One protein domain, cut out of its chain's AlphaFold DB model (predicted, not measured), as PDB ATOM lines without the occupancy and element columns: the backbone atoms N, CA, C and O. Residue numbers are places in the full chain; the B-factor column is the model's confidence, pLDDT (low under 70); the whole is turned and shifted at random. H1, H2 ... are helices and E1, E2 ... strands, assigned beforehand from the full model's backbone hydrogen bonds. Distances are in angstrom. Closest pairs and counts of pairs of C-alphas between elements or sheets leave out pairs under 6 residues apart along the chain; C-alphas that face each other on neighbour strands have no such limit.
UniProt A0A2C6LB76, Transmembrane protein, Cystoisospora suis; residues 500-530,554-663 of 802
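What this domain is: This is residues 500 to 530 and 554 to 663 of the 802 residues of the protein "Transmembrane protein" of Cystoisospora suis (UniProt A0A2C6LB76). With little regular structure, this is one twisted antiparallel sheet, E1 E4 E2 E3, with four short helices and long loops scattered about it. The printed part has 141 residues, only 52 in named elements, H1 E1 E2 E3 E4 H2 H3 H4, mixed in class. It is compact, radius of gyration of the C-alphas 14.6 A, spanning 42 by 33 by 28 A.

How they stand to each other: H1, residues 500 to 508, is apart from E2, residues 562 to 567. E1, residues 521 to 523, is antiparallel to E4, residues 614 to 620; N 522 and O 615, 2.9 A, are within hydrogen-bond range, as are N 564 and O 618, 2.9 A, between E2 and E4. E2 and E3, residues 577 to 584, form a hairpin, with N 563 and O 583 at 2.8 A. H2, residues 632 to 639, is apart from E3. H3, residues 651 to 657, and H4, residues 659 to 662, are close but not clearly touching; their closest C-alphas, Ile 655 and Phe 662, are 6.3 A apart. Each helix is only just not on the sheet, with 4 pairs of C-alphas within 10 A. Every O i to N i+4 pair is within range in H1, H2 and H3; H4 is too short for one.

Where its parts are: H1 begins at C-alpha 500 (221.786, 264.658, 347.203); H4 ends at C-alpha 662 (205.341, 278.312, 340.948). E4 is 19.4 A long; E3, 18.5 A, bends by 69 degrees at residue 580.

The domain as a whole: Residues 531 to 553 are not printed, a 14.1 A gap between C-alphas 530 and 554. The link E3 to E4, 29 residues, is long. pLDDT is under 70 in 41 residues, among them 514 to 530.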
ATOM      1  N   VAL A 500     220.679 263.692 347.308       69.12
ATOM      2  CA  VAL A 500     221.786 264.658 347.203       69.12
ATOM      3  C   VAL A 500     222.342 264.722 345.781       69.12
ATOM      4  O   VAL A 500     222.550 265.815 345.273       69.12
ATOM      5  N   SER A 501     222.516 263.584 345.100       70.75
ATOM      6  CA  SER A 501     223.000 263.567 343.711       70.75
ATOM      7  C   SER A 501     221.988 264.154 342.713       70.75
ATOM      8  O   SER A 501     222.379 264.683 341.670       70.75
ATOM      9  N   ILE A 502     220.688 264.088 343.023       71.00
ATOM     10  CA  ILE A 502     219.634 264.724 342.220       71.00
ATOM     11  C   ILE A 502     219.582 266.233 342.510       71.00
ATOM     12  O   ILE A 502     219.452 267.014 341.578       71.00
ATOM     13  N   GLU A 503     219.730 266.663 343.767       74.81
ATOM     14  CA  GLU A 503     219.826 268.089 344.125       74.81
ATOM     15  C   GLU A 503     221.100 268.746 343.567       74.81
ATOM     16  O   GLU A 503     221.021 269.865 343.070       74.81
ATOM     17  N   GLU A 504     222.232 268.032 343.551       79.56
ATOM     18  CA  GLU A 504     223.475 268.413 342.857       79.56
ATOM     19  C   GLU A 504     223.197 268.692 341.368       79.56
ATOM     20  O   GLU A 504     223.518 269.772 340.874       79.56
ATOM     21  N   LYS A 505     222.507 267.774 340.670       77.94
ATOM     22  CA  LYS A 505     222.158 267.952 339.249       77.94
ATOM     23  C   LYS A 505     221.126 269.056 339.015       77.94
ATOM     24  O   LYS A 505     221.259 269.820 338.068       77.94
ATOM     25  N   LEU A 506     220.123 269.177 339.886       78.44
ATOM     26  CA  LEU A 506     219.138 270.261 339.835       78.44
ATOM     27  C   LEU A 506     219.800 271.632 340.017       78.44
ATOM     28  O   LEU A 506     219.421 272.579 339.334       78.44
ATOM     29  N   GLN A 507     220.805 271.736 340.887       82.19
ATOM     30  CA  GLN A 507     221.593 272.952 341.059       82.19
ATOM     31  C   GLN A 507     222.496 273.235 339.842       82.19
ATOM     32  O   GLN A 507     222.639 274.395 339.462       82.19
ATOM     33  N   GLU A 508     223.055 272.199 339.206       83.19
ATOM     34  CA  GLU A 508     223.831 272.306 337.957       83.19
ATOM     35  C   GLU A 508     222.990 272.893 336.806       83.19
ATOM     36  O   GLU A 508     223.433 273.825 336.137       83.19
ATOM     37  N   ILE A 509     221.740 272.436 336.635       79.38
ATOM     38  CA  ILE A 509     220.781 272.977 335.647       79.38
ATOM     39  C   ILE A 509     220.072 274.272 336.110       79.38
ATOM     40  O   ILE A 509     219.021 274.640 335.586       79.38
ATOM     41  N   ALA A 510     220.616 274.956 337.123       79.69
ATOM     42  CA  ALA A 510     220.088 276.198 337.699       79.69
ATOM     43  C   ALA A 510     218.601 276.143 338.132       79.69
ATOM     44  O   ALA A 510     217.890 277.151 338.090       79.69
ATOM     45  N   SER A 511     218.115 274.978 338.571       78.38
ATOM     46  CA  SER A 511     216.741 274.817 339.052       78.38
ATOM     47  C   SER A 511     216.498 275.603 340.353       78.38
ATOM     48  O   SER A 511     217.253 275.445 341.315       78.38
ATOM     49  N   PRO A 512     215.424 276.412 340.447       68.19
ATOM     50  CA  PRO A 512     215.148 277.242 341.621       68.19
ATOM     51  C   PRO A 512     214.424 276.508 342.766       68.19
ATOM     52  O   PRO A 512     214.222 277.101 343.827       68.19
ATOM     53  N   PHE A 513     213.997 275.250 342.584       70.31
ATOM     54  CA  PHE A 513     213.334 274.470 343.639       70.31
ATOM     55  C   PHE A 513     214.288 273.474 344.308       70.31
ATOM     56  O   PHE A 513     215.017 272.737 343.648       70.31
ATOM     57  N   MET A 514     214.216 273.391 345.638       67.19
ATOM     58  CA  MET A 514     214.803 272.282 346.395       67.19
ATOM     59  C   MET A 514     213.812 271.125 346.495       67.19
ATOM     60  O   MET A 514     212.601 271.344 346.621       67.19
ATOM     61  N   LEU A 515     214.327 269.897 346.503       65.19
ATOM     62  CA  LEU A 515     213.510 268.715 346.734       65.19
ATOM     63  C   LEU A 515     213.101 268.656 348.215       65.19
ATOM     64  O   LEU A 515     213.888 268.949 349.117       65.19
ATOM     65  N   SER A 516     211.869 268.233 348.493       61.09
ATOM     66  CA  SER A 516     211.437 267.862 349.847       61.09
ATOM     67  C   SER A 516     212.136 266.568 350.314       61.09
ATOM     68  O   SER A 516     213.081 266.084 349.685       61.09
ATOM     69  N   SER A 517     211.720 265.975 351.432       52.91
ATOM     70  CA  SER A 517     212.214 264.655 351.860       52.91
ATOM     71  C   SER A 517     211.641 263.482 351.045       52.91
ATOM     72  O   SER A 517     212.097 262.357 351.228       52.91
ATOM     73  N   GLN A 518     210.659 263.714 350.165       47.34
ATOM     74  CA  GLN A 518     209.862 262.668 349.511       47.34
ATOM     75  C   GLN A 518     209.837 262.844 347.985       47.34
ATOM     76  O   GLN A 518     208.816 263.179 347.390       47.34
ATOM     77  N   HIS A 519     210.985 262.601 347.350       49.41
ATOM     78  CA  HIS A 519     211.128 262.571 345.891       49.41
ATOM     79  C   HIS A 519     211.698 261.244 345.418       49.41
ATOM     80  O   HIS A 519     212.253 260.470 346.195       49.41
ATOM     81  N   PHE A 520     211.573 261.008 344.119       47.50
ATOM     82  CA  PHE A 520     212.129 259.849 343.450       47.50
ATOM     83  C   PHE A 520     212.866 260.276 342.175       47.50
ATOM     84  O   PHE A 520     212.479 261.240 341.516       47.50
ATOM     85  N   ALA A 521     213.875 259.503 341.789       48.78
ATOM     86  CA  ALA A 521     214.340 259.395 340.408       48.78
ATOM     87  C   ALA A 521     214.091 257.957 339.928       48.78
ATOM     88  O   ALA A 521     213.869 257.056 340.744       48.78
ATOM     89  N   VAL A 522     214.020 257.738 338.617       49.50
ATOM     90  CA  VAL A 522     214.270 256.413 338.030       49.50
ATOM     91  C   VAL A 522     215.690 256.447 337.496       49.50
ATOM     92  O   VAL A 522     216.009 257.352 336.733       49.50
ATOM     93  N   ASP A 523     216.508 255.474 337.873       48.25
ATOM     94  CA  ASP A 523     217.804 255.221 337.248       48.25
ATOM     95  C   ASP A 523     217.562 254.287 336.048       48.25
ATOM     96  O   ASP A 523     217.244 253.110 336.242       48.25
ATOM     97  N   PHE A 524     217.621 254.780 334.806       47.91
ATOM     98  CA  PHE A 524     217.387 253.955 333.605       47.91
ATOM     99  C   PHE A 524     218.633 253.134 333.221       47.91
ATOM    100  O   PHE A 524     219.105 253.164 332.089       47.91
ATOM    101  N   LYS A 525     219.175 252.400 334.201       42.09
ATOM    102  CA  LYS A 525     220.441 251.644 334.119       42.09
ATOM    103  C   LYS A 525     220.287 250.229 333.560       42.09
ATOM    104  O   LYS A 525     221.242 249.677 333.040       42.09
ATOM    105  N   LEU A 526     219.080 249.680 333.701       37.41
ATOM    106  CA  LEU A 526     218.469 248.489 333.086       37.41
ATOM    107  C   LEU A 526     217.162 248.320 333.880       37.41
ATOM    108  O   LEU A 526     217.134 247.703 334.941       37.41
ATOM    109  N   GLY A 527     216.154 249.114 333.511       35.81
ATOM    110  CA  GLY A 527     215.283 249.746 334.509       35.81
ATOM    111  C   GLY A 527     214.374 248.809 335.312       35.81
ATOM    112  O   GLY A 527     213.619 248.044 334.743       35.81
ATOM    113  N   VAL A 528     214.310 248.985 336.632       31.56
ATOM    114  CA  VAL A 528     213.128 248.632 337.441       31.56
ATOM    115  C   VAL A 528     212.900 249.759 338.438       31.56
ATOM    116  O   VAL A 528     213.828 250.164 339.138       31.56
ATOM    117  N   ARG A 529     211.663 250.261 338.552       37.22
ATOM    118  CA  ARG A 529     211.311 251.206 339.618       37.22
ATOM    119  C   ARG A 529     210.632 250.495 340.783       37.22
ATOM    120  O   ARG A 529     209.434 250.231 340.747       37.22
ATOM    121  N   VAL A 530     211.380 250.280 341.857       34.19
ATOM    122  CA  VAL A 530     210.835 249.799 343.133       34.19
ATOM    123  C   VAL A 530     210.288 250.981 343.952       34.19
ATOM    124  O   VAL A 530     210.798 252.101 343.853       34.19
ATOM    125  N   PRO A 554     202.787 256.054 331.896       52.19
ATOM    126  CA  PRO A 554     202.659 255.636 333.289       52.19
ATOM    127  C   PRO A 554     201.435 256.297 333.929       52.19
ATOM    128  O   PRO A 554     201.377 257.524 334.038       52.19
ATOM    129  N   SER A 555     200.458 255.496 334.359       47.09
ATOM    130  CA  SER A 555     199.196 255.998 334.904       47.09
ATOM    131  C   SER A 555     199.369 256.511 336.338       47.09
ATOM    132  O   SER A 555     199.360 255.781 337.329       47.09
ATOM    133  N   TYR A 556     199.517 257.828 336.454       54.00
ATOM    134  CA  TYR A 556     199.443 258.544 337.720       54.00
ATOM    135  C   TYR A 556     198.133 259.317 337.827       54.00
ATOM    136  O   TYR A 556     197.723 260.011 336.899       54.00
ATOM    137  N   GLU A 557     197.519 259.277 339.005       47.66
ATOM    138  CA  GLU A 557     196.574 260.316 339.392       47.66
ATOM    139  C   GLU A 557     197.384 261.599 339.656       47.66
ATOM    140  O   GLU A 557     198.260 261.598 340.532       47.66
ATOM    141  N   PRO A 558     197.158 262.703 338.919       52.19
ATOM    142  CA  PRO A 558     197.775 263.977 339.247       52.19
ATOM    143  C   PRO A 558     197.094 264.508 340.512       52.19
ATOM    144  O   PRO A 558     196.034 265.133 340.433       52.19
ATOM    145  N   VAL A 559     197.657 264.191 341.685       56.09
ATOM    146  CA  VAL A 559     197.163 264.661 342.994       56.09
ATOM    147  C   VAL A 559     197.476 266.150 343.154       56.09
ATOM    148  O   VAL A 559     196.581 266.918 343.522       56.09
ATOM    149  N   GLY A 560     198.685 266.566 342.770       64.38
ATOM    150  CA  GLY A 560     199.014 267.968 342.536       64.38
ATOM    151  C   GLY A 560     198.473 268.527 341.211       64.38
ATOM    152  O   GLY A 560     198.112 267.793 340.287       64.38
ATOM    153  N   GLY A 561     198.393 269.855 341.116       73.94
ATOM    154  CA  GLY A 561     197.831 270.582 339.972       73.94
ATOM    155  C   GLY A 561     198.609 270.469 338.651       73.94
ATOM    156  O   GLY A 561     197.997 270.488 337.584       73.94
ATOM    157  N   VAL A 562     199.933 270.332 338.707       84.00
ATOM    158  CA  VAL A 562     200.834 270.084 337.568       84.00
ATOM    159  C   VAL A 562     201.674 268.846 337.878       84.00
ATOM    160  O   VAL A 562     202.140 268.683 339.007       84.00
ATOM    161  N   VAL A 563     201.897 267.989 336.882       83.19
ATOM    162  CA  VAL A 563     202.843 266.868 336.923       83.19
ATOM    163  C   VAL A 563     203.795 266.972 335.735       83.19
ATOM    164  O   VAL A 563     203.358 267.057 334.591       83.19
ATOM    165  N   LEU A 564     205.093 266.966 336.023       84.75
ATOM    166  CA  LEU A 564     206.195 267.105 335.074       84.75
ATOM    167  C   LEU A 564     207.094 265.867 335.172       84.75
ATOM    168  O   LEU A 564     207.614 265.593 336.250       84.75
ATOM    169  N   LEU A 565     207.293 265.147 334.068       83.25
ATOM    170  CA  LEU A 565     208.310 264.099 333.916       83.25
ATOM    171  C   LEU A 565     209.410 264.627 332.992       83.25
ATOM    172  O   LEU A 565     209.111 265.085 331.885       83.25
ATOM    173  N   ALA A 566     210.665 264.522 333.419       83.38
ATOM    174  CA  ALA A 566     211.814 265.036 332.686       83.38
ATOM    175  C   ALA A 566     213.056 264.149 332.830       83.38
ATOM    176  O   ALA A 566     213.300 263.570 333.890       83.38
ATOM    177  N   ASP A 567     213.847 264.096 331.765       81.19
ATOM    178  CA  ASP A 567     215.221 263.595 331.771       81.19
ATOM    179  C   ASP A 567     216.171 264.729 332.169       81.19
ATOM    180  O   ASP A 567     216.077 265.826 331.604       81.19
ATOM    181  N   VAL A 568     217.052 264.480 333.143       79.56
ATOM    182  CA  VAL A 568     218.018 265.473 333.646       79.56
ATOM    183  C   VAL A 568     219.473 265.163 333.287       79.56
ATOM    184  O   VAL A 568     220.348 265.930 333.679       79.56
ATOM    185  N   ASP A 569     219.750 264.075 332.562       73.19
ATOM    186  CA  ASP A 569     221.121 263.627 332.259       73.19
ATOM    187  C   ASP A 569     221.439 263.514 330.766       73.19
ATOM    188  O   ASP A 569     222.544 263.100 330.417       73.19
ATOM    189  N   GLU A 570     220.514 263.887 329.879       74.38
ATOM    190  CA  GLU A 570     220.734 263.727 328.442       74.38
ATOM    191  C   GLU A 570     222.043 264.398 327.963       74.38
ATOM    192  O   GLU A 570     222.215 265.620 328.099       74.38
ATOM    193  N   PRO A 571     222.951 263.634 327.323       58.19
ATOM    194  CA  PRO A 571     224.216 264.170 326.848       58.19
ATOM    195  C   PRO A 571     224.003 265.234 325.765       58.19
ATOM    196  O   PRO A 571     223.269 265.044 324.794       58.19
ATOM    197  N   GLY A 572     224.699 266.362 325.917       64.19
ATOM    198  CA  GLY A 572     224.677 267.477 324.966       64.19
ATOM    199  C   GLY A 572     223.589 268.533 325.200       64.19
ATOM    200  O   GLY A 572     223.570 269.514 324.463       64.19
ATOM    201  N   ILE A 573     222.726 268.388 326.215       64.19
ATOM    202  CA  ILE A 573     221.703 269.400 326.550       64.19
ATOM    203  C   ILE A 573     222.237 270.546 327.439       64.19
ATOM    204  O   ILE A 573     221.744 271.671 327.359       64.19
ATOM    205  N   GLY A 574     223.269 270.313 328.254       74.12
ATOM    206  CA  GLY A 574     223.855 271.353 329.109       74.12
ATOM    207  C   GLY A 574     222.985 271.684 330.329       74.12
ATOM    208  O   GLY A 574     222.837 270.846 331.212       74.12
ATOM    209  N   SER A 575     222.449 272.908 330.395       76.88
ATOM    210  CA  SER A 575     221.627 273.412 331.515       76.88
ATOM    211  C   SER A 575     220.125 273.141 331.385       76.88
ATOM    212  O   SER A 575     219.353 273.544 332.252       76.88
ATOM    213  N   ASP A 576     219.695 272.537 330.285       86.19
ATOM    214  CA  ASP A 576     218.283 272.290 329.996       86.19
ATOM    215  C   ASP A 576     217.906 270.828 330.331       86.19
ATOM    216  O   ASP A 576     218.722 270.051 330.826       86.19
ATOM    217  N   ILE A 577     216.652 270.438 330.095       85.88
ATOM    218  CA  ILE A 577     216.123 269.084 330.340       85.88
ATOM    219  C   ILE A 577     215.311 268.593 329.136       85.88
ATOM    220  O   ILE A 577     214.722 269.409 328.422       85.88
ATOM    221  N   ARG A 578     215.192 267.272 328.926       86.69
ATOM    222  CA  ARG A 578     214.197 266.734 327.974       86.69
ATOM    223  C   ARG A 578     212.867 266.533 328.680       86.69
ATOM    224  O   ARG A 578     212.737 265.694 329.572       86.69
ATOM    225  N   LEU A 579     211.841 267.240 328.220       87.94
ATOM    226  CA  LEU A 579     210.465 267.023 328.641       87.94
ATOM    227  C   LEU A 579     209.940 265.673 328.130       87.94
ATOM    228  O   LEU A 579     209.754 265.485 326.927       87.94
ATOM    229  N   ILE A 580     209.618 264.762 329.047       85.19
ATOM    230  CA  ILE A 580     209.008 263.459 328.747       85.19
ATOM    231  C   ILE A 580     207.477 263.557 328.755       85.19
ATOM    232  O   ILE A 580     206.835 263.136 327.796       85.19
ATOM    233  N   HIS A 581     206.884 264.169 329.782       85.88
ATOM    234  CA  HIS A 581     205.429 264.340 329.915       85.88
ATOM    235  C   HIS A 581     205.152 265.606 330.737       85.88
ATOM    236  O   HIS A 581     205.810 265.838 331.750       85.88
ATOM    237  N   LEU A 582     204.167 266.405 330.331       88.56
ATOM    238  CA  LEU A 582     203.559 267.432 331.182       88.56
ATOM    239  C   LEU A 582     202.052 267.180 331.247       88.56
ATOM    240  O   LEU A 582     201.406 267.163 330.205       88.56
ATOM    241  N   THR A 583     201.481 267.026 332.437       87.44
ATOM    242  CA  THR A 583     200.026 266.948 332.641       87.44
ATOM    243  C   THR A 583     199.599 268.037 333.609       87.44
ATOM    244  O   THR A 583     200.143 268.146 334.706       87.44
ATOM    245  N   VAL A 584     198.602 268.834 333.240       88.00
ATOM    246  CA  VAL A 584     198.068 269.912 334.076       88.00
ATOM    247  C   VAL A 584     196.588 269.656 334.324       88.00
ATOM    248  O   VAL A 584     195.799 269.505 333.392       88.00
ATOM    249  N   ARG A 585     196.186 269.606 335.597       85.12
ATOM    250  CA  ARG A 585     194.792 269.371 335.986       85.12
ATOM    251  C   ARG A 585     193.914 270.503 335.414       85.12
ATOM    252  O   ARG A 585     194.202 271.671 335.692       85.12
ATOM    253  N   PRO A 586     192.812 270.218 334.687       84.56
ATOM    254  CA  PRO A 586     192.028 271.246 333.987       84.56
ATOM    255  C   PRO A 586     191.504 272.397 334.863       84.56
ATOM    256  O   PRO A 586     191.306 273.507 334.377       84.56
ATOM    257  N   SER A 587     191.315 272.177 336.170       84.12
ATOM    258  CA  SER A 587     190.934 273.236 337.111       84.12
ATOM    259  C   SER A 587     192.017 274.312 337.278       84.12
ATOM    260  O   SER A 587     191.688 275.501 337.324       84.12
ATOM    261  N   VAL A 588     193.301 273.932 337.296       87.38
ATOM    262  CA  VAL A 588     194.443 274.859 337.443       87.38
ATOM    263  C   VAL A 588     195.105 275.227 336.115       87.38
ATOM    264  O   VAL A 588     195.967 276.090 336.091       87.38
ATOM    265  N   CYS A 589     194.708 274.625 335.001       89.88
ATOM    266  CA  CYS A 589     195.170 275.010 333.669       89.88
ATOM    267  C   CYS A 589     194.568 276.362 333.227       89.88
ATOM    268  O   CYS A 589     193.417 276.660 333.558       89.88
ATOM    269  N   GLU A 590     195.307 277.199 332.492       89.31
ATOM    270  CA  GLU A 590     194.751 278.406 331.850       89.31
ATOM    271  C   GLU A 590     193.882 278.060 330.626       89.31
ATOM    272  O   GLU A 590     192.821 278.654 330.425       89.31
ATOM    273  N   GLU A 591     194.300 277.057 329.850       85.56
ATOM    274  CA  GLU A 591     193.591 276.559 328.668       85.56
ATOM    275  C   GLU A 591     192.263 275.863 329.035       85.56
ATOM    276  O   GLU A 591     192.090 275.314 330.125       85.56
ATOM    277  N   LYS A 592     191.315 275.833 328.087       81.12
ATOM    278  CA  LYS A 592     190.068 275.058 328.203       81.12
ATOM    279  C   LYS A 592     190.176 273.742 327.426       81.12
ATOM    280  O   LYS A 592     190.267 273.769 326.199       81.12
ATOM    281  N   GLY A 593     190.081 272.623 328.144       72.62
ATOM    282  CA  GLY A 593     190.117 271.252 327.612       72.62
ATOM    283  C   GLY A 593     191.329 270.471 328.129       72.62
ATOM    284  O   GLY A 593     192.439 270.991 328.122       72.62
ATOM    285  N   SER A 594     191.126 269.231 328.581       69.94
ATOM    286  CA  SER A 594     192.167 268.369 329.175       69.94
ATOM    287  C   SER A 594     193.352 268.111 328.244       69.94
ATOM    288  O   SER A 594     194.504 268.163 328.675       69.94
ATOM    289  N   GLU A 595     193.078 267.906 326.957       76.12
ATOM    290  CA  GLU A 595     194.087 267.710 325.913       76.12
ATOM    291  C   GLU A 595     195.032 268.915 325.794       76.12
ATOM    292  O   GLU A 595     196.243 268.740 325.717       76.12
ATOM    293  N   LYS A 596     194.502 270.147 325.873       82.75
ATOM    294  CA  LYS A 596     195.280 271.407 325.825       82.75
ATOM    295  C   LYS A 596     196.133 271.665 327.061       82.75
ATOM    296  O   LYS A 596     196.969 272.560 327.067       82.75
ATOM    297  N   CYS A 597     195.913 270.873 328.100       86.75
ATOM    298  CA  CYS A 597     196.630 270.924 329.360       86.75
ATOM    299  C   CYS A 597     197.651 269.779 329.478       86.75
ATOM    300  O   CYS A 597     198.215 269.577 330.552       86.75
ATOM    301  N   THR A 598     197.890 269.026 328.395       88.25
ATOM    302  CA  THR A 598     198.726 267.821 328.399       88.25
ATOM    303  C   THR A 598     199.681 267.794 327.202       88.25
ATOM    304  O   THR A 598     199.259 267.893 326.054       88.25
ATOM    305  N   ILE A 599     200.975 267.604 327.463       89.31
ATOM    306  CA  ILE A 599     201.965 267.166 326.469       89.31
ATOM    307  C   ILE A 599     202.138 265.661 326.678       89.31
ATOM    308  O   ILE A 599     202.624 265.284 327.747       89.31
ATOM    309  N   PRO A 600     201.753 264.806 325.713       83.31
ATOM    310  CA  PRO A 600     201.710 263.360 325.910       83.31
ATOM    311  C   PRO A 600     203.096 262.772 326.191       83.31
ATOM    312  O   PRO A 600     204.123 263.380 325.876       83.31
ATOM    313  N   TYR A 601     203.121 261.569 326.760       80.88
ATOM    314  CA  TYR A 601     204.351 260.844 327.063       80.88
ATOM    315  C   TYR A 601     205.192 260.606 325.797       80.88
ATOM    316  O   TYR A 601     204.713 260.038 324.816       80.88
ATOM    317  N   LEU A 602     206.452 261.034 325.827       77.81
ATOM    318  CA  LEU A 602     207.495 260.561 324.921       77.81
ATOM    319  C   LEU A 602     208.297 259.489 325.659       77.81
ATOM    320  O   LEU A 602     208.796 259.766 326.749       77.81
ATOM    321  N   LEU A 603     208.462 258.306 325.062       68.12
ATOM    322  CA  LEU A 603     209.384 257.312 325.608       68.12
ATOM    323  C   LEU A 603     210.793 257.927 325.717       68.12
ATOM    324  O   LEU A 603     211.279 258.481 324.723       68.12
ATOM    325  N   PRO A 604     211.473 257.836 326.876       61.59
ATOM    326  CA  PRO A 604     212.890 258.164 326.934       61.59
ATOM    327  C   PRO A 604     213.647 257.267 325.941       61.59
ATOM    328  O   PRO A 604     213.284 256.096 325.776       61.59
ATOM    329  N   PRO A 605     214.689 257.785 325.266       53.44
ATOM    330  CA  PRO A 605     215.542 256.938 324.452       53.44
ATOM    331  C   PRO A 605     216.188 255.910 325.383       53.44
ATOM    332  O   PRO A 605     216.617 256.263 326.481       53.44
ATOM    333  N   ILE A 606     216.260 254.646 324.967       53.22
ATOM    334  CA  ILE A 606     217.027 253.652 325.722       53.22
ATOM    335  C   ILE A 606     218.494 254.107 325.668       53.22
ATOM    336  O   ILE A 606     219.028 254.212 324.560       53.22
ATOM    337  N   PRO A 607     219.153 254.415 326.804       49.06
ATOM    338  CA  PRO A 607     220.553 254.801 326.784       49.06
ATOM    339  C   PRO A 607     221.383 253.578 326.379       49.06
ATOM    340  O   PRO A 607     221.526 252.621 327.135       49.06
ATOM    341  N   LEU A 608     221.904 253.596 325.149       43.59
ATOM    342  CA  LEU A 608     222.736 252.524 324.583       43.59
ATOM    343  C   LEU A 608     224.167 252.500 325.158       43.59
ATOM    344  O   LEU A 608     224.967 251.650 324.772       43.59
ATOM    345  N   ALA A 609     224.497 253.438 326.047       41.69
ATOM    346  CA  ALA A 609     225.789 253.574 326.702       41.69
ATOM    347  C   ALA A 609     225.612 254.118 328.128       41.69
ATOM    348  O   ALA A 609     224.661 254.852 328.403       41.69
ATOM    349  N   ASP A 610     226.554 253.788 329.010       46.91
ATOM    350  CA  ASP A 610     226.677 254.413 330.326       46.91
ATOM    351  C   ASP A 610     227.123 255.892 330.224       46.91
ATOM    352  O   ASP A 610     227.881 256.243 329.314       46.91
ATOM    353  N   PRO A 611     226.736 256.756 331.183       56.44
ATOM    354  CA  PRO A 611     225.900 256.454 332.340       56.44
ATOM    355  C   PRO A 611     224.399 256.483 332.017       56.44
ATOM    356  O   PRO A 611     223.917 257.271 331.208       56.44
ATOM    357  N   ALA A 612     223.652 255.662 332.746       61.22
ATOM    358  CA  ALA A 612     222.195 255.689 332.778       61.22
ATOM    359  C   ALA A 612     221.596 257.082 333.041       61.22
ATOM    360  O   ALA A 612     222.062 257.820 333.911       61.22
ATOM    361  N   HIS A 613     220.494 257.387 332.357       66.44
ATOM    362  CA  HIS A 613     219.769 258.641 332.528       66.44
ATOM    363  C   HIS A 613     218.855 258.611 333.765       66.44
ATOM    364  O   HIS A 613     218.117 257.640 333.984       66.44
ATOM    365  N   ARG A 614     218.829 259.697 334.549       70.25
ATOM    366  CA  ARG A 614     217.878 259.869 335.655       70.25
ATOM    367  C   ARG A 614     216.606 260.551 335.172       70.25
ATOM    368  O   ARG A 614     216.604 261.734 334.833       70.25
ATOM    369  N   ILE A 615     215.486 259.831 335.233       74.38
ATOM    370  CA  ILE A 615     214.166 260.420 334.984       74.38
ATOM    371  C   ILE A 615     213.546 260.870 336.302       74.38
ATOM    372  O   ILE A 615     213.194 260.067 337.178       74.38
ATOM    373  N   LEU A 616     213.397 262.182 336.425       72.94
ATOM    374  CA  LEU A 616     212.758 262.865 337.535       72.94
ATOM    375  C   LEU A 616     211.265 263.039 337.219       72.94
ATOM    376  O   LEU A 616     210.903 263.367 336.089       72.94
ATOM    377  N   ALA A 617     210.389 262.854 338.210       75.25
ATOM    378  CA  ALA A 617     209.030 263.383 338.112       75.25
ATOM    379  C   ALA A 617     208.675 264.220 339.336       75.25
ATOM    380  O   ALA A 617     209.037 263.895 340.468       75.25
ATOM    381  N   LEU A 618     207.971 265.313 339.075       75.44
ATOM    382  CA  LEU A 618     207.680 266.373 340.023       75.44
ATOM    383  C   LEU A 618     206.193 266.688 339.945       75.44
ATOM    384  O   LEU A 618     205.641 266.781 338.847       75.44
ATOM    385  N   SER A 619     205.553 266.881 341.096       76.75
ATOM    386  CA  SER A 619     204.211 267.450 341.151       76.75
ATOM    387  C   SER A 619     204.248 268.818 341.810       76.75
ATOM    388  O   SER A 619     205.029 269.040 342.729       76.75
ATOM    389  N   PHE A 620     203.430 269.743 341.326       78.25
ATOM    390  CA  PHE A 620     203.357 271.098 341.848       78.25
ATOM    391  C   PHE A 620     201.904 271.531 342.005       78.25
ATOM    392  O   PHE A 620     201.097 271.417 341.080       78.25
ATOM    393  N   ASP A 621     201.603 272.108 343.159       80.31
ATOM    394  CA  ASP A 621     200.371 272.833 343.433       80.31
ATOM    395  C   ASP A 621     200.682 274.323 343.515       80.31
ATOM    396  O   ASP A 621     201.671 274.713 344.133       80.31
ATOM    397  N   SER A 622     199.847 275.170 342.910       82.00
ATOM    398  CA  SER A 622     200.062 276.617 342.979       82.00
ATOM    399  C   SER A 622     199.669 277.133 344.377       82.00
ATOM    400  O   SER A 622     198.475 277.097 344.712       82.00
ATOM    401  N   PRO A 623     200.592 277.699 345.178       75.69
ATOM    402  CA  PRO A 623     200.281 278.230 346.507       75.69
ATOM    403  C   PRO A 623     199.497 279.554 346.440       75.69
ATOM    404  O   PRO A 623     199.012 280.058 347.450       75.69
ATOM    405  N   THR A 624     199.388 280.148 345.250       78.50
ATOM    406  CA  THR A 624     198.721 281.428 344.976       78.50
ATOM    407  C   THR A 624     197.283 281.271 344.472       78.50
ATOM    408  O   THR A 624     196.594 282.276 344.290       78.50
ATOM    409  N   GLY A 625     196.839 280.038 344.198       81.56
ATOM    410  CA  GLY A 625     195.599 279.751 343.466       81.56
ATOM    411  C   GLY A 625     195.595 280.239 342.008       81.56
ATOM    412  O   GLY A 625     194.524 280.388 341.417       81.56
ATOM    413  N   LYS A 626     196.762 280.547 341.424       88.31
ATOM    414  CA  LYS A 626     196.886 280.953 340.019       88.31
ATOM    415  C   LYS A 626     196.815 279.747 339.086       88.31
ATOM    416  O   LYS A 626     197.021 278.603 339.481       88.31
ATOM    417  N   LYS A 627     196.503 280.030 337.822       90.44
ATOM    418  CA  LYS A 627     196.483 279.027 336.758       90.44
ATOM    419  C   LYS A 627     197.865 278.900 336.112       90.44
ATOM    420  O   LYS A 627     198.573 279.895 335.986       90.44
ATOM    421  N   PHE A 628     198.225 277.681 335.726       91.69
ATOM    422  CA  PHE A 628     199.414 277.374 334.940       91.69
ATOM    423  C   PHE A 628     199.161 277.722 333.472       91.69
ATOM    424  O   PHE A 628     198.165 277.286 332.882       91.69
ATOM    425  N   LYS A 629     200.079 278.483 332.883       92.00
ATOM    426  CA  LYS A 629     200.048 278.934 331.498       92.00
ATOM    427  C   LYS A 629     200.846 277.987 330.610       92.00
ATOM    428  O   LYS A 629     202.063 277.857 330.747       92.00
ATOM    429  N   PHE A 630     200.171 277.401 329.623       90.56
ATOM    430  CA  PHE A 630     200.852 276.773 328.494       90.56
ATOM    431  C   PHE A 630     201.529 277.860 327.648       90.56
ATOM    432  O   PHE A 630     200.866 278.665 326.983       90.56
ATOM    433  N   THR A 631     202.858 277.910 327.721       90.00
ATOM    434  CA  THR A 631     203.695 278.869 326.992       90.00
ATOM    435  C   THR A 631     203.804 278.475 325.517       90.00
ATOM    436  O   THR A 631     203.403 277.380 325.120       90.00
ATOM    437  N   GLU A 632     204.308 279.370 324.668       90.12
ATOM    438  CA  GLU A 632     204.370 279.135 323.217       90.12
ATOM    439  C   GLU A 632     205.258 277.933 322.860       90.12
ATOM    440  O   GLU A 632     204.906 277.152 321.980       90.12
ATOM    441  N   VAL A 633     206.335 277.708 323.624       90.38
ATOM    442  CA  VAL A 633     207.190 276.514 323.509       90.38
ATOM    443  C   VAL A 633     206.403 275.247 323.857       90.38
ATOM    444  O   VAL A 633     206.387 274.302 323.072       90.38
ATOM    445  N   LEU A 634     205.673 275.236 324.980       92.12
ATOM    446  CA  LEU A 634     204.845 274.090 325.379       92.12
ATOM    447  C   LEU A 634     203.750 273.778 324.346       92.12
ATOM    448  O   LEU A 634     203.473 272.612 324.076       92.12
ATOM    449  N   LYS A 635     203.164 274.804 323.720       91.44
ATOM    450  CA  LYS A 635     202.184 274.654 322.631       91.44
ATOM    451  C   LYS A 635     202.809 274.096 321.354       91.44
ATOM    452  O   LYS A 635     202.198 273.255 320.703       91.44
ATOM    453  N   LEU A 636     204.028 274.511 321.015       90.44
ATOM    454  CA  LEU A 636     204.754 273.986 319.860       90.44
ATOM    455  C   LEU A 636     205.154 272.513 320.065       90.44
ATOM    456  O   LEU A 636     204.986 271.706 319.153       90.44
ATOM    457  N   ILE A 637     205.570 272.134 321.282       90.38
ATOM    458  CA  ILE A 637     205.763 270.727 321.678       90.38
ATOM    459  C   ILE A 637     204.442 269.952 321.586       90.38
ATOM    460  O   ILE A 637     204.419 268.839 321.072       90.38
ATOM    461  N   GLN A 638     203.326 270.527 322.046       89.12
ATOM    462  CA  GLN A 638     202.017 269.872 321.982       89.12
ATOM    463  C   GLN A 638     201.561 269.610 320.531       89.12
ATOM    464  O   GLN A 638     200.973 268.568 320.255       89.12
ATOM    465  N   GLN A 639     201.865 270.521 319.599       89.31
ATOM    466  CA  GLN A 639     201.616 270.347 318.160       89.31
ATOM    467  C   GLN A 639     202.556 269.325 317.505       89.31
ATOM    468  O   GLN A 639     202.186 268.687 316.522       89.31
ATOM    469  N   LYS A 640     203.772 269.160 318.039       87.56
ATOM    470  CA  LYS A 640     204.797 268.232 317.542       87.56
ATOM    471  C   LYS A 640     205.281 267.285 318.653       87.56
ATOM    472  O   LYS A 640     206.458 267.291 319.008       87.56
ATOM    473  N   PRO A 641     204.413 266.414 319.197       82.12
ATOM    474  CA  PRO A 641     204.702 265.686 320.434       82.12
ATOM    475  C   PRO A 641     205.821 264.643 320.321       82.12
ATOM    476  O   PRO A 641     206.290 264.170 321.353       82.12
ATOM    477  N   ARG A 642     206.262 264.278 319.110       80.19
ATOM    478  CA  ARG A 642     207.397 263.367 318.870       80.19
ATOM    479  C   ARG A 642     208.712 264.091 318.543       80.19
ATOM    480  O   ARG A 642     209.728 263.432 318.358       80.19
ATOM    481  N   ASP A 643     208.704 265.421 318.463       81.94
ATOM    482  CA  ASP A 643     209.897 266.220 318.179       81.94
ATOM    483  C   ASP A 643     210.779 266.302 319.435       81.94
ATOM    484  O   ASP A 643     210.378 266.821 320.481       81.94
ATOM    485  N   VAL A 644     211.964 265.699 319.341       81.19
ATOM    486  CA  VAL A 644     212.916 265.566 320.448       81.19
ATOM    487  C   VAL A 644     213.620 266.889 320.740       81.19
ATOM    488  O   VAL A 644     213.790 267.223 321.911       81.19
ATOM    489  N   ASP A 645     213.983 267.651 319.705       82.75
ATOM    490  CA  ASP A 645     214.680 268.931 319.864       82.75
ATOM    491  C   ASP A 645     213.755 269.978 320.487       82.75
ATOM    492  O   ASP A 645     214.168 270.694 321.397       82.75
ATOM    493  N   LEU A 646     212.478 270.019 320.089       87.25
ATOM    494  CA  LEU A 646     211.498 270.914 320.718       87.25
ATOM    495  C   LEU A 646     211.247 270.603 322.199       87.25
ATOM    496  O   LEU A 646     210.873 271.500 322.949       87.25
ATOM    497  N   ARG A 647     211.445 269.354 322.637       87.00
ATOM    498  CA  ARG A 647     211.284 268.945 324.042       87.00
ATOM    499  C   ARG A 647     212.469 269.309 324.933       87.00
ATOM    500  O   ARG A 647     212.370 269.100 326.141       87.00
ATOM    501  N   ARG A 648     213.552 269.856 324.377       88.81
ATOM    502  CA  ARG A 648     214.677 270.410 325.138       88.81
ATOM    503  C   ARG A 648     214.247 271.765 325.705       88.81
ATOM    504  O   ARG A 648     214.050 272.717 324.953       88.81
ATOM    505  N   ILE A 649     214.017 271.830 327.015       89.50
ATOM    506  CA  ILE A 649     213.501 273.027 327.688       89.50
ATOM    507  C   ILE A 649     214.339 273.401 328.907       89.50
ATOM    508  O   ILE A 649     214.720 272.551 329.708       89.50
ATOM    509  N   SER A 650     214.559 274.697 329.096       88.81
ATOM    510  CA  SER A 650     215.199 275.220 330.299       88.81
ATOM    511  C   SER A 650     214.215 275.233 331.473       88.81
ATOM    512  O   SER A 650     213.161 275.877 331.413       88.81
ATOM    513  N   LEU A 651     214.532 274.501 332.546       84.88
ATOM    514  CA  LEU A 651     213.627 274.312 333.687       84.88
ATOM    515  C   LEU A 651     213.453 275.590 334.521       84.88
ATOM    516  O   LEU A 651     212.346 275.886 334.971       84.88
ATOM    517  N   SER A 652     214.520 276.375 334.676       84.00
ATOM    518  CA  SER A 652     214.475 277.710 335.284       84.00
ATOM    519  C   SER A 652     213.536 278.632 334.502       84.00
ATOM    520  O   SER A 652     212.591 279.173 335.075       84.00
ATOM    521  N   ARG A 653     213.700 278.715 333.176       87.19
ATOM    522  CA  ARG A 653     212.846 279.526 332.295       87.19
ATOM    523  C   ARG A 653     211.376 279.099 332.324       87.19
ATOM    524  O   ARG A 653     210.499 279.958 332.381       87.19
ATOM    525  N   LEU A 654     211.090 277.792 332.323       88.81
ATOM    526  CA  LEU A 654     209.723 277.269 332.479       88.81
ATOM    527  C   LEU A 654     209.070 277.799 333.766       88.81
ATOM    528  O   LEU A 654     207.880 278.125 333.768       88.81
ATOM    529  N   ILE A 655     209.848 277.889 334.846       86.25
ATOM    530  CA  ILE A 655     209.399 278.369 336.154       86.25
ATOM    531  C   ILE A 655     209.281 279.896 336.192       86.25
ATOM    532  O   ILE A 655     208.336 280.400 336.789       86.25
ATOM    533  N   GLU A 656     210.162 280.640 335.522       87.19
ATOM    534  CA  GLU A 656     210.070 282.102 335.390       87.19
ATOM    535  C   GLU A 656     208.829 282.531 334.590       87.19
ATOM    536  O   GLU A 656     208.033 283.346 335.071       87.19
ATOM    537  N   GLU A 657     208.602 281.924 333.417       89.44
ATOM    538  CA  GLU A 657     207.428 282.173 332.561       89.44
ATOM    539  C   GLU A 657     206.101 281.800 333.259       89.44
ATOM    540  O   GLU A 657     205.054 282.371 332.950       89.44
ATOM    541  N   ASN A 658     206.146 280.896 334.246       89.06
ATOM    542  CA  ASN A 658     205.022 280.497 335.104       89.06
ATOM    543  C   ASN A 658     205.193 280.915 336.579       89.06
ATOM    544  O   ASN A 658     204.590 280.323 337.477       89.06
ATOM    545  N   SER A 659     205.976 281.957 336.862       87.00
ATOM    546  CA  SER A 659     206.355 282.338 338.236       87.00
ATOM    547  C   SER A 659     205.163 282.645 339.149       87.00
ATOM    548  O   SER A 659     205.209 282.358 340.343       87.00
ATOM    549  N   ALA A 660     204.048 283.134 338.598       84.94
ATOM    550  CA  ALA A 660     202.804 283.342 339.341       84.94
ATOM    551  C   ALA A 660     202.138 282.037 339.834       84.94
ATOM    552  O   ALA A 660     201.382 282.082 340.807       84.94
ATOM    553  N   PHE A 661     202.394 280.905 339.169       86.19
ATOM    554  CA  PHE A 661     201.967 279.563 339.576       86.19
ATOM    555  C   PHE A 661     202.991 278.915 340.519       86.19
ATOM    556  O   PHE A 661     202.601 278.320 341.518       86.19
ATOM    557  N   PHE A 662     204.290 279.034 340.221       83.56
ATOM    558  CA  PHE A 662     205.341 278.312 340.948       83.56
ATOM    559  C   PHE A 662     205.871 279.002 342.210       83.56
ATOM    560  O   PHE A 662     206.400 278.303 343.073       83.56
ATOM    561  N   ASN A 663     205.739 280.323 342.362       80.94
ATOM    562  CA  ASN A 663     206.290 281.050 343.511       80.94
ATOM    563  C   ASN A 663     205.206 281.449 344.520       80.94
ATOM    564  O   ASN A 663     204.096 281.845 344.159       80.94
TER     565      ASN A 663